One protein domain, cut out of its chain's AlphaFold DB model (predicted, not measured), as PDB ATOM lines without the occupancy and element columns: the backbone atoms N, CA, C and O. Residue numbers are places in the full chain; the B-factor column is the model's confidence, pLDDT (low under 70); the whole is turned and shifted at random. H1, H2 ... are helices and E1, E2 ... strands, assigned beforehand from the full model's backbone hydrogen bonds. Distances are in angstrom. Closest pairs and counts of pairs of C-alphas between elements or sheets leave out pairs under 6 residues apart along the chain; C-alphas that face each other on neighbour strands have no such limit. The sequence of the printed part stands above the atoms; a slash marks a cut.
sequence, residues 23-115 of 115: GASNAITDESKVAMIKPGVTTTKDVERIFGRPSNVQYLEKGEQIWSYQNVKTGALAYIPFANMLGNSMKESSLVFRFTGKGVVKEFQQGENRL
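What this domain is: This is residues 23 to 115 of the 115 residues of an uncharacterized protein of Cupriavidus nantongensis (UniProt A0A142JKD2). A long, twisted antiparallel sheet makes a narrow slab: E2, E3 and E4 run side by side along its length, and short E1 joins E2 at one edge. H2 packs over one face near one end of the slab, with H1 beyond it, while small H3 and H4 form a tip at the other end. The 93 printed residues follow the order H1 H2 E1 E2 H3 H4 E3 E4, and the sheet order is E1 - E2 - E3 - E4. The class is mixed, helices and strands; the whole is loose, with a radius of gyration of the C-alphas of 15.5 A, and elongated, spanning 50 by 28 by 21 A.

How they stand to each other: The sheet, twisted with C-alphas up to 4.5 A off its plane, has inner strands E2, residues 65 to 74, and E3, residues 90 to 99; N 69 and O 95 are 2.8 A apart, within hydrogen-bond range. Edge strand E4, residues 105 to 114, forms a hairpin with E3, with N 94 and O 111 at 2.8 A. Edge strand E1, residues 56 to 59, forms a hairpin with E2, with N 58 and O 66 at 2.8 A. H2, residues 44 to 51, is on the sheet at a height of 10.1 A, over E3 and along the strands at 14 degrees on the local plane. H1, residues 31 to 35, is close to H2 but not clearly touching; their closest C-alphas, of Lys 33 and Ile 50, are 6.9 A apart. H3, residues 76 to 79, and H4, residues 83 to 86, only just touch, only at the corner, with 3 pairs of C-alphas within 8 A; the closest, of Ala 78 and Asn 84, are 5.1 A apart. Every O i to N i+4 pair in H1 and H2 is within hydrogen-bond range; H3 and H4 are too short for such a pair.

Where its parts are: E2 and E3 each measure 29.4 A from first to last C-alpha, E4 27.1 A, H2 10.2 A and E1 10.1 A. H1 begins at C-alpha 31 (223.064, 200.537, 301.774), and E4 ends at C-alpha 114 (236.121, 211.425, 300.422).

The domain as a whole: The two farthest C-alphas, of Phe 82 and Lys 102, are 50.4 A apart. The printed part has no cut, and no link is long. The mean pLDDT of the printed part is 78.7; residues 23 to 29, 74 to 79, 81 to 90 and 114 to 115 are under 70.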
ATOM      1  N   GLY A  23     220.360 210.088 318.454       49.16
ATOM      2  CA  GLY A  23     221.408 210.693 317.647       49.16
ATOM      3  C   GLY A  23     221.273 210.182 316.224       49.16
ATOM      4  O   GLY A  23     221.012 208.990 316.035       49.16
ATOM      5  N   ALA A  24     221.370 211.107 315.261       51.00
ATOM      6  CA  ALA A  24     221.176 210.869 313.838       51.00
ATOM      7  C   ALA A  24     221.839 209.548 313.448       51.00
ATOM      8  O   ALA A  24     223.059 209.445 313.320       51.00
ATOM      9  N   SER A  25     221.023 208.500 313.345       52.66
ATOM     10  CA  SER A  25     221.508 207.203 312.922       52.66
ATOM     11  C   SER A  25     222.054 207.431 311.523       52.66
ATOM     12  O   SER A  25     221.392 208.079 310.713       52.66
ATOM     13  N   ASN A  26     223.254 206.933 311.235       61.03
ATOM     14  CA  ASN A  26     223.907 207.066 309.931       61.03
ATOM     15  C   ASN A  26     223.187 206.230 308.845       61.03
ATOM     16  O   ASN A  26     223.820 205.546 308.048       61.03
ATOM     17  N   ALA A  27     221.853 206.244 308.839       61.00
ATOM     18  CA  ALA A  27     220.963 205.500 307.967       61.00
ATOM     19  C   ALA A  27     221.192 205.838 306.493       61.00
ATOM     20  O   ALA A  27     220.971 205.002 305.630       61.00
ATOM     21  N   ILE A  28     221.682 207.047 306.228       67.06
ATOM     22  CA  ILE A  28     221.991 207.571 304.900       67.06
ATOM     23  C   ILE A  28     223.180 206.827 304.262       67.06
ATOM     24  O   ILE A  28     223.245 206.698 303.048       67.06
ATOM     25  N   THR A  29     224.099 206.307 305.085       66.38
ATOM     26  CA  THR A  29     225.236 205.471 304.649       66.38
ATOM     27  C   THR A  29     224.943 203.974 304.671       66.38
ATOM     28  O   THR A  29     225.819 203.178 304.352       66.38
ATOM     29  N   ASP A  30     223.750 203.572 305.100       72.62
ATOM     30  CA  ASP A  30     223.391 202.166 305.237       72.62
ATOM     31  C   ASP A  30     222.741 201.688 303.934       72.62
ATOM     32  O   ASP A  30     221.565 201.951 303.673       72.62
ATOM     33  N   GLU A  31     223.519 201.010 303.089       70.19
ATOM     34  CA  GLU A  31     223.064 200.537 301.774       70.19
ATOM     35  C   GLU A  31     221.819 199.646 301.879       70.19
ATOM     36  O   GLU A  31     220.939 199.706 301.022       70.19
ATOM     37  N   SER A  32     221.677 198.894 302.975       73.25
ATOM     38  CA  SER A  32     220.495 198.065 303.235       73.25
ATOM     39  C   SER A  32     219.232 198.913 303.383       73.25
ATOM     40  O   SER A  32     218.152 198.518 302.941       73.25
ATOM     41  N   LYS A  33     219.350 200.098 303.993       77.12
ATOM     42  CA  LYS A  33     218.233 201.037 304.156       77.12
ATOM     43  C   LYS A  33     217.895 201.764 302.869       77.12
ATOM     44  O   LYS A  33     216.717 201.970 302.585       77.12
ATOM     45  N   VAL A  34     218.905 202.104 302.076       78.44
ATOM     46  CA  VAL A  34     218.708 202.697 300.749       78.44
ATOM     47  C   VAL A  34     218.045 201.693 299.804       78.44
ATOM     48  O   VAL A  34     217.099 202.055 299.111       78.44
ATOM     49  N   ALA A  35     218.422 200.413 299.859       78.50
ATOM     50  CA  ALA A  35     217.801 199.347 299.069       78.50
ATOM     51  C   ALA A  35     216.318 199.091 299.411       78.50
ATOM     52  O   ALA A  35     215.578 198.538 298.596       78.50
ATOM     53  N   MET A  36     215.854 199.502 300.599       80.44
ATOM     54  CA  MET A  36     214.433 199.435 300.966       80.44
ATOM     55  C   MET A  36     213.582 200.516 300.282       80.44
ATOM     56  O   MET A  36     212.356 200.377 300.228       80.44
ATOM     57  N   ILE A  37     214.195 201.577 299.742       82.69
ATOM     58  CA  ILE A  37     213.480 202.611 298.995       82.69
ATOM     59  C   ILE A  37     213.027 202.034 297.651       82.69
ATOM     60  O   ILE A  37     213.835 201.629 296.817       82.69
ATOM     61  N   LYS A  38     211.719 202.078 297.402       85.12
ATOM     62  CA  LYS A  38     211.117 201.741 296.112       85.12
ATOM     63  C   LYS A  38     210.490 203.000 295.512       85.12
ATOM     64  O   LYS A  38     209.450 203.449 296.011       85.12
ATOM     65  N   PRO A  39     211.092 203.577 294.455       86.62
ATOM     66  CA  PRO A  39     210.495 204.690 293.726       86.62
ATOM     67  C   PRO A  39     209.064 204.350 293.295       86.62
ATOM     68  O   PRO A  39     208.781 203.234 292.866       86.62
ATOM     69  N   GLY A  40     208.144 205.295 293.462       85.56
ATOM     70  CA  GLY A  40     206.720 205.124 293.174       85.56
ATOM     71  C   GLY A  40     205.898 204.447 294.278       85.56
ATOM     72  O   GLY A  40     204.674 204.484 294.198       85.56
ATOM     73  N   VAL A  41     206.528 203.879 295.315       87.62
ATOM     74  CA  VAL A  41     205.832 203.220 296.441       87.62
ATOM     75  C   VAL A  41     206.150 203.897 297.770       87.62
ATOM     76  O   VAL A  41     205.249 204.173 298.555       87.62
ATOM     77  N   THR A  42     207.428 204.177 298.031       89.31
ATOM     78  CA  THR A  42     207.870 204.762 299.300       89.31
ATOM     79  C   THR A  42     207.346 206.191 299.452       89.31
ATOM     80  O   THR A  42     207.483 207.012 298.542       89.31
ATOM     81  N   THR A  43     206.761 206.503 300.610       91.75
ATOM     82  CA  THR A  43     206.231 207.840 300.919       91.75
ATOM     83  C   THR A  43     207.203 208.661 301.763       91.75
ATOM     84  O   THR A  43     208.118 208.114 302.377       91.75
ATOM     85  N   THR A  44     206.984 209.974 301.861       88.31
ATOM     86  CA  THR A  44     207.726 210.862 302.778       88.31
ATOM     87  C   THR A  44     207.744 210.336 304.214       88.31
ATOM     88  O   THR A  44     208.788 210.367 304.858       88.31
ATOM     89  N   LYS A  45     206.631 209.768 304.700       88.25
ATOM     90  CA  LYS A  45     206.546 209.172 306.043       88.25
ATOM     91  C   LYS A  45     207.431 207.940 306.204       88.25
ATOM     92  O   LYS A  45     207.985 207.723 307.278       88.25
ATOM     93  N   ASP A  46     207.552 207.119 305.164       88.12
ATOM     94  CA  ASP A  46     208.428 205.946 305.198       88.12
ATOM     95  C   ASP A  46     209.895 206.366 305.166       88.12
ATOM     96  O   ASP A  46     210.687 205.849 305.950       88.12
ATOM     97  N   VAL A  47     210.245 207.355 304.335       87.50
ATOM     98  CA  VAL A  47     211.601 207.926 304.318       87.50
ATOM     99  C   VAL A  47     211.946 208.522 305.681       87.50
ATOM    100  O   VAL A  47     213.000 208.207 306.225       87.50
ATOM    101  N   GLU A  48     211.042 209.290 306.290       86.88
ATOM    102  CA  GLU A  48     211.248 209.849 307.629       86.88
ATOM    103  C   GLU A  48     211.387 208.755 308.700       86.88
ATOM    104  O   GLU A  48     212.199 208.879 309.614       86.88
ATOM    105  N   ARG A  49     210.662 207.637 308.573       84.56
ATOM    106  CA  ARG A  49     210.806 206.492 309.484       84.56
ATOM    107  C   ARG A  49     212.157 205.786 309.326       84.56
ATOM    108  O   ARG A  49     212.725 205.341 310.319       84.56
ATOM    109  N   ILE A  50     212.656 205.647 308.097       83.81
ATOM    110  CA  ILE A  50     213.882 204.890 307.796       83.81
ATOM    111  C   ILE A  50     215.141 205.730 308.060       83.81
ATOM    112  O   ILE A  50     216.096 205.234 308.671       83.81
ATOM    113  N   PHE A  51     215.134 206.981 307.592       83.38
ATOM    114  CA  PHE A  51     216.279 207.898 307.581       83.38
ATOM    115  C   PHE A  51     216.197 208.991 308.648       83.38
ATOM    116  O   PHE A  51     217.203 209.635 308.935       83.38
ATOM    117  N   GLY A  52     215.032 209.192 309.266       82.94
ATOM    118  CA  GLY A  52     214.801 210.289 310.196       82.94
ATOM    119  C   GLY A  52     214.482 211.602 309.485       82.94
ATOM    120  O   GLY A  52     214.146 211.646 308.295       82.94
ATOM    121  N   ARG A  53     214.600 212.699 310.238       83.62
ATOM    122  CA  ARG A  53     214.326 214.038 309.715       83.62
ATOM    123  C   ARG A  53     215.385 214.449 308.685       83.62
ATOM    124  O   ARG A  53     216.575 214.274 308.953       83.62
ATOM    125  N   PRO A  54     214.973 215.007 307.537       87.06
ATOM    126  CA  PRO A  54     215.900 215.527 306.543       87.06
ATOM    127  C   PRO A  54     216.681 216.723 307.083       87.06
ATOM    128  O   PRO A  54     216.188 217.484 307.915       87.06
ATOM    129  N   SER A  55     217.898 216.901 306.575       85.88
ATOM    130  CA  SER A  55     218.731 218.061 306.894       85.88
ATOM    131  C   SER A  55     218.177 219.334 306.261       85.88
ATOM    132  O   SER A  55     218.260 220.403 306.857       85.88
ATOM    133  N   ASN A  56     217.601 219.218 305.063       87.50
ATOM    134  CA  ASN A  56     216.947 220.320 304.376       87.50
ATOM    135  C   ASN A  56     215.723 219.833 303.592       87.50
ATOM    136  O   ASN A  56     215.745 218.742 303.023       87.50
ATOM    137  N   VAL A  57     214.677 220.659 303.531       91.50
ATOM    138  CA  VAL A  57     213.463 220.400 302.747       91.50
ATOM    139  C   VAL A  57     213.193 221.593 301.848       91.50
ATOM    140  O   VAL A  57     212.986 222.704 302.326       91.50
ATOM    141  N   GLN A  58     213.164 221.352 300.543       91.62
ATOM    142  CA  GLN A  58     212.803 222.343 299.539       91.62
ATOM    143  C   GLN A  58     211.447 221.989 298.940       91.62
ATOM    144  O   GLN A  58     211.238 220.861 298.496       91.62
ATOM    145  N   TYR A  59     210.538 222.954 298.907       90.88
ATOM    146  CA  TYR A  59     209.229 222.818 298.278       90.88
ATOM    147  C   TYR A  59     209.267 223.499 296.911       90.88
ATOM    148  O   TYR A  59     209.692 224.646 296.804       90.88
ATOM    149  N   LEU A  60     208.847 222.791 295.865       89.44
ATOM    150  CA  LEU A  60     208.773 223.312 294.504       89.44
ATOM    151  C   LEU A  60     207.342 223.746 294.174       89.44
ATOM    152  O   LEU A  60     206.369 223.255 294.748       89.44
ATOM    153  N   GLU A  61     207.210 224.608 293.167       81.06
ATOM    154  CA  GLU A  61     205.949 225.256 292.771       81.06
ATOM    155  C   GLU A  61     204.829 224.278 292.371       81.06
ATOM    156  O   GLU A  61     203.651 224.606 292.463       81.06
ATOM    157  N   LYS A  62     205.168 223.044 291.974       80.94
ATOM    158  CA  LYS A  62     204.198 221.985 291.627       80.94
ATOM    159  C   LYS A  62     203.796 221.094 292.813       80.94
ATOM    160  O   LYS A  62     203.237 220.016 292.611       80.94
ATOM    161  N   GLY A  63     204.131 221.499 294.039       82.44
ATOM    162  CA  GLY A  63     203.936 220.708 295.258       82.44
ATOM    163  C   GLY A  63     204.957 219.579 295.438       82.44
ATOM    164  O   GLY A  63     204.903 218.862 296.435       82.44
ATOM    165  N   GLU A  64     205.887 219.409 294.492       91.25
ATOM    166  CA  GLU A  64     207.016 218.488 294.638       91.25
ATOM    167  C   GLU A  64     207.908 218.922 295.810       91.25
ATOM    168  O   GLU A  64     208.012 220.107 296.129       91.25
ATOM    169  N   GLN A  65     208.552 217.955 296.456       92.31
ATOM    170  CA  GLN A  65     209.442 218.216 297.587       92.31
ATOM    171  C   GLN A  65     210.795 217.582 297.320       92.31
ATOM    172  O   GLN A  65     210.870 216.457 296.836       92.31
ATOM    173  N   ILE A  66     211.869 218.280 297.653       92.56
ATOM    174  CA  ILE A  66     213.222 217.738 297.622       92.56
ATOM    175  C   ILE A  66     213.731 217.714 299.050       92.56
ATOM    176  O   ILE A  66     213.828 218.754 299.695       92.56
ATOM    177  N   TRP A  67     214.022 216.522 299.556       93.25
ATOM    178  CA  TRP A  67     214.603 216.353 300.879       93.25
ATOM    179  C   TRP A  67     216.070 215.993 300.722       93.25
ATOM    180  O   TRP A  67     216.410 215.054 300.004       93.25
ATOM    181  N   SER A  68     216.931 216.731 301.406       89.81
ATOM    182  CA  SER A  68     218.372 216.520 301.388       89.81
ATOM    183  C   SER A  68     218.830 216.050 302.758       89.81
ATOM    184  O   SER A  68     218.498 216.646 303.783       89.81
ATOM    185  N   TYR A  69     219.615 214.987 302.753       88.12
ATOM    186  CA  TYR A  69     220.259 214.403 303.911       88.12
ATOM    187  C   TYR A  69     221.763 214.519 303.719       88.12
ATOM    188  O   TYR A  69     222.288 214.107 302.686       88.12
ATOM    189  N   GLN A  70     222.447 215.074 304.712       83.50
ATOM    190  CA  GLN A  70     223.901 215.202 304.712       83.50
ATOM    191  C   GLN A  70     224.460 214.606 305.999       83.50
ATOM    192  O   GLN A  70     223.940 214.845 307.092       83.50
ATOM    193  N   ASN A  71     225.504 213.798 305.867       80.38
ATOM    194  CA  ASN A  71     226.205 213.190 306.983       80.38
ATOM    195  C   ASN A  71     227.705 213.364 306.770       80.38
ATOM    196  O   ASN A  71     228.270 212.819 305.826       80.38
ATOM    197  N   VAL A  72     228.336 214.129 307.656       74.19
ATOM    198  CA  VAL A  72     229.785 214.321 307.657       74.19
ATOM    199  C   VAL A  72     230.358 213.466 308.776       74.19
ATOM    200  O   VAL A  72     230.090 213.708 309.953       74.19
ATOM    201  N   LYS A  73     231.148 212.455 308.414       71.19
ATOM    202  CA  LYS A  73     231.938 211.669 309.361       71.19
ATOM    203  C   LYS A  73     233.375 212.147 309.319       71.19
ATOM    204  O   LYS A  73     234.091 211.922 308.344       71.19
ATOM    205  N   THR A  74     233.805 212.765 310.409       66.75
ATOM    206  CA  THR A  74     235.214 213.034 310.671       66.75
ATOM    207  C   THR A  74     235.850 211.799 311.303       66.75
ATOM    208  O   THR A  74     235.433 211.314 312.353       66.75
ATOM    209  N   GLY A  75     236.854 211.245 310.636       67.69
ATOM    210  CA  GLY A  75     237.721 210.221 311.196       67.69
ATOM    211  C   GLY A  75     238.637 210.812 312.268       67.69
ATOM    212  O   GLY A  75     238.973 211.993 312.234       67.69
ATOM    213  N   ALA A  76     239.092 209.976 313.204       62.78
ATOM    214  CA  ALA A  76     239.988 210.393 314.289       62.78
ATOM    215  C   ALA A  76     241.292 211.050 313.786       62.78
ATOM    216  O   ALA A  76     241.861 211.904 314.461       62.78
ATOM    217  N   LEU A  77     241.729 210.696 312.572       65.44
ATOM    218  CA  LEU A  77     242.912 211.258 311.917       65.44
ATOM    219  C   LEU A  77     242.747 212.733 311.511       65.44
ATOM    220  O   LEU A  77     243.752 213.420 311.350       65.44
ATOM    221  N   ALA A  78     241.511 213.245 311.422       63.25
ATOM    222  CA  ALA A  78     241.237 214.653 311.123       63.25
ATOM    223  C   ALA A  78     241.731 215.603 312.230       63.25
ATOM    224  O   ALA A  78     242.008 216.770 311.966       63.25
ATOM    225  N   TYR A  79     241.853 215.109 313.468       65.50
ATOM    226  CA  TYR A  79     242.267 215.903 314.630       65.50
ATOM    227  C   TYR A  79     243.784 215.908 314.856       65.50
ATOM    228  O   TYR A  79     244.266 216.627 315.730       65.50
ATOM    229  N   ILE A  80     244.541 215.111 314.095       72.06
ATOM    230  CA  ILE A  80     245.993 215.000 314.234       72.06
ATOM    231  C   ILE A  80     246.643 215.903 313.176       72.06
ATOM    232  O   ILE A  80     246.499 215.636 311.974       72.06
ATOM    233  N   PRO A  81     247.381 216.956 313.582       58.84
ATOM    234  CA  PRO A  81     248.166 217.759 312.650       58.84
ATOM    235  C   PRO A  81     249.081 216.841 311.820       58.84
ATOM    236  O   PRO A  81     249.641 215.888 312.357       58.84
ATOM    237  N   PHE A  82     249.221 217.104 310.518       67.19
ATOM    238  CA  PHE A  82     250.022 216.335 309.540       67.19
ATOM    239  C   PHE A  82     249.445 214.990 309.057       67.19
ATOM    240  O   PHE A  82     249.587 214.686 307.875       67.19
ATOM    241  N   ALA A  83     248.732 214.217 309.884       62.91
ATOM    242  CA  ALA A  83     248.071 212.984 309.416       62.91
ATOM    243  C   ALA A  83     246.852 213.274 308.520       62.91
ATOM    244  O   ALA A  83     246.523 212.483 307.636       62.91
ATOM    245  N   ASN A  84     246.234 214.449 308.693       59.25
ATOM    246  CA  ASN A  84     245.145 214.924 307.841       59.25
ATOM    247  C   ASN A  84     245.558 215.128 306.364       59.25
ATOM    248  O   ASN A  84     244.703 215.182 305.490       59.25
ATOM    249  N   MET A  85     246.861 215.209 306.065       62.78
ATOM    250  CA  MET A  85     247.378 215.419 304.705       62.78
ATOM    251  C   MET A  85     247.320 214.157 303.825       62.78
ATOM    252  O   MET A  85     247.514 214.245 302.618       62.78
ATOM    253  N   LEU A  86     247.026 212.986 304.408       65.31
ATOM    254  CA  LEU A  86     246.853 211.723 303.678       65.31
ATOM    255  C   LEU A  86     245.454 211.564 303.036       65.31
ATOM    256  O   LEU A  86     245.153 210.492 302.523       65.31
ATOM    257  N   GLY A  87     244.615 212.613 303.042       56.16
ATOM    258  CA  GLY A  87     243.415 212.730 302.190       56.16
ATOM    259  C   GLY A  87     242.287 211.729 302.468       56.16
ATOM    260  O   GLY A  87     241.493 211.415 301.586       56.16
ATOM    261  N   ASN A  88     242.256 211.154 303.671       60.62
ATOM    262  CA  ASN A  88     241.370 210.037 304.006       60.62
ATOM    263  C   ASN A  88     240.603 210.249 305.318       60.62
ATOM    264  O   ASN A  88     240.074 209.293 305.900       60.62
ATOM    265  N   SER A  89     240.573 211.481 305.813       64.12
ATOM    266  CA  SER A  89     240.134 211.773 307.174       64.12
ATOM    267  C   SER A  89     238.665 212.154 307.249       64.12
ATOM    268  O   SER A  89     238.085 212.017 308.322       64.12
ATOM    269  N   MET A  90     238.039 212.605 306.159       67.88
ATOM    270  CA  MET A  90     236.643 213.032 306.180       67.88
ATOM    271  C   MET A  90     235.836 212.319 305.091       67.88
ATOM    272  O   MET A  90     236.225 212.234 303.929       67.88
ATOM    273  N   LYS A  91     234.693 211.761 305.491       72.94
ATOM    274  CA  LYS A  91     233.710 211.178 304.578       72.94
ATOM    275  C   LYS A  91     232.442 211.998 304.648       72.94
ATOM    276  O   LYS A  91     231.832 212.092 305.712       72.94
ATOM    277  N   GLU A  92     232.047 212.557 303.521       78.50
ATOM    278  CA  GLU A  92     230.790 213.268 303.380       78.50
ATOM    279  C   GLU A  92     229.845 212.433 302.525       78.50
ATOM    280  O   GLU A  92     230.110 212.145 301.359       78.50
ATOM    281  N   SER A  93     228.737 212.015 303.123       84.31
ATOM    282  CA  SER A  93     227.690 211.269 302.439       84.31
ATOM    283  C   SER A  93     226.461 212.154 302.305       84.31
ATOM    284  O   SER A  93     225.954 212.698 303.288       84.31
ATOM    285  N   SER A  94     225.969 212.273 301.079       85.69
ATOM    286  CA  SER A  94     224.780 213.034 300.723       85.69
ATOM    287  C   SER A  94     223.739 212.107 300.103       85.69
ATOM    288  O   SER A  94     224.059 211.206 299.328       85.69
ATOM    289  N   LEU A  95     222.476 212.314 300.454       87.69
ATOM    290  CA  LEU A  95     221.351 211.598 299.866       87.69
ATOM    291  C   LEU A  95     220.215 212.580 299.649       87.69
ATOM    292  O   LEU A  95     219.764 213.256 300.573       87.69
ATOM    293  N   VAL A  96     219.757 212.665 298.411       90.25
ATOM    294  CA  VAL A  96     218.706 213.586 298.005       90.25
ATOM    295  C   VAL A  96     217.531 212.776 297.491       90.25
ATOM    296  O   VAL A  96     217.665 212.013 296.539       90.25
ATOM    297  N   PHE A  97     216.370 212.959 298.108       90.25
ATOM    298  CA  PHE A  97     215.109 212.381 297.662       90.25
ATOM    299  C   PHE A  97     214.273 213.444 296.972       90.25
ATOM    300  O   PHE A  97     214.066 214.530 297.511       90.25
ATOM    301  N   ARG A  98     213.736 213.108 295.802       92.31
ATOM    302  CA  ARG A  98     212.721 213.908 295.126       92.31
ATOM    303  C   ARG A  98     211.375 213.226 295.286       92.31
ATOM    304  O   ARG A  98     211.187 212.091 294.857       92.31
ATOM    305  N   PHE A  99     210.424 213.943 295.857       92.12
ATOM    306  CA  PHE A  99     209.049 213.519 296.031       92.12
ATOM    307  C   PHE A  99     208.137 214.242 295.051       92.12
ATOM    308  O   PHE A  99     208.313 215.417 294.732       92.12
ATOM    309  N   THR A 100     207.117 213.526 294.608       90.50
ATOM    310  CA  THR A 100     205.999 214.091 293.854       90.50
ATOM    311  C   THR A 100     205.099 214.938 294.758       90.50
ATOM    312  O   THR A 100     205.144 214.809 295.982       90.50
ATOM    313  N   GLY A 101     204.192 215.726 294.171       87.19
ATOM    314  CA  GLY A 101     203.173 216.476 294.923       87.19
ATOM    315  C   GLY A 101     202.238 215.628 295.795       87.19
ATOM    316  O   GLY A 101     201.566 216.152 296.675       87.19
ATOM    317  N   LYS A 102     202.227 214.304 295.596       86.94
ATOM    318  CA  LYS A 102     201.489 213.343 296.427       86.94
ATOM    319  C   LYS A 102     202.314 212.803 297.607       86.94
ATOM    320  O   LYS A 102     201.828 211.949 298.337       86.94
ATOM    321  N   GLY A 103     203.562 213.252 297.776       85.62
ATOM    322  CA  GLY A 103     204.465 212.789 298.834       85.62
ATOM    323  C   GLY A 103     205.090 211.414 298.577       85.62
ATOM    324  O   GLY A 103     205.520 210.756 299.518       85.62
ATOM    325  N   VAL A 104     205.138 210.961 297.320       91.81
ATOM    326  CA  VAL A 104     205.741 209.673 296.925       91.81
ATOM    327  C   VAL A 104     207.118 209.907 296.317       91.81
ATOM    328  O   VAL A 104     207.257 210.825 295.504       91.81
ATOM    329  N   VAL A 105     208.108 209.081 296.674       91.06
ATOM    330  CA  VAL A 105     209.469 209.124 296.114       91.06
ATOM    331  C   VAL A 105     209.394 208.914 294.609       91.06
ATOM    332  O   VAL A 105     208.977 207.862 294.137       91.06
ATOM    333  N   LYS A 106     209.801 209.926 293.852       90.06
ATOM    334  CA  LYS A 106     209.954 209.862 292.402       90.06
ATOM    335  C   LYS A 106     211.310 209.263 292.063       90.06
ATOM    336  O   LYS A 106     211.402 208.343 291.264       90.06
ATOM    337  N   GLU A 107     212.347 209.805 292.695       89.12
ATOM    338  CA  GLU A 107     213.751 209.541 292.395       89.12
ATOM    339  C   GLU A 107     214.585 209.803 293.654       89.12
ATOM    340  O   GLU A 107     214.187 210.593 294.518       89.12
ATOM    341  N   PHE A 108     215.751 209.170 293.748       89.00
ATOM    342  CA  PHE A 108     216.741 209.481 294.772       89.00
ATOM    343  C   PHE A 108     218.145 209.463 294.172       89.00
ATOM    344  O   PHE A 108     218.409 208.736 293.217       89.00
ATOM    345  N   GLN A 109     219.032 210.282 294.723       86.88
ATOM    346  CA  GLN A 109     220.440 210.336 294.346       86.88
ATOM    347  C   GLN A 109     221.295 210.262 295.599       86.88
ATOM    348  O   GLN A 109     221.093 211.037 296.531       86.88
ATOM    349  N   GLN A 110     222.246 209.333 295.605       84.69
ATOM    350  CA  GLN A 110     223.234 209.182 296.662       84.69
ATOM    351  C   GLN A 110     224.600 209.606 296.125       84.69
ATOM    352  O   GLN A 110     224.998 209.174 295.045       84.69
ATOM    353  N   GLY A 111     225.311 210.433 296.883       80.38
ATOM    354  CA  GLY A 111     226.687 210.828 296.601       80.38
ATOM    355  C   GLY A 111     227.561 210.614 297.829       80.38
ATOM    356  O   GLY A 111     227.161 210.961 298.938       80.38
ATOM    357  N   GLU A 112     228.755 210.060 297.645       75.50
ATOM    358  CA  GLU A 112     229.785 209.986 298.682       75.50
ATOM    359  C   GLU A 112     231.041 210.699 298.180       75.50
ATOM    360  O   GLU A 112     231.576 210.345 297.131       75.50
ATOM    361  N   ASN A 113     231.520 211.672 298.955       73.12
ATOM    362  CA  ASN A 113     232.794 212.342 298.739       73.12
ATOM    363  C   ASN A 113     233.763 211.974 299.870       73.12
ATOM    364  O   ASN A 113     233.418 212.019 301.054       73.12
ATOM    365  N   ARG A 114     234.992 211.607 299.501       63.50
ATOM    366  CA  ARG A 114     236.121 211.425 300.422       63.50
ATOM    367  C   ARG A 114     237.053 212.625 300.300       63.50
ATOM    368  O   ARG A 114     237.410 212.987 299.180       63.50
ATOM    369  N   LEU A 115     237.412 213.202 301.445       60.28
ATOM    370  CA  LEU A 115     238.276 214.373 301.586       60.28
ATOM    371  C   LEU A 115     239.461 214.067 302.518       60.28
ATOM    372  O   LEU A 115     239.274 213.355 303.542       60.28
TER     373      LEU A 115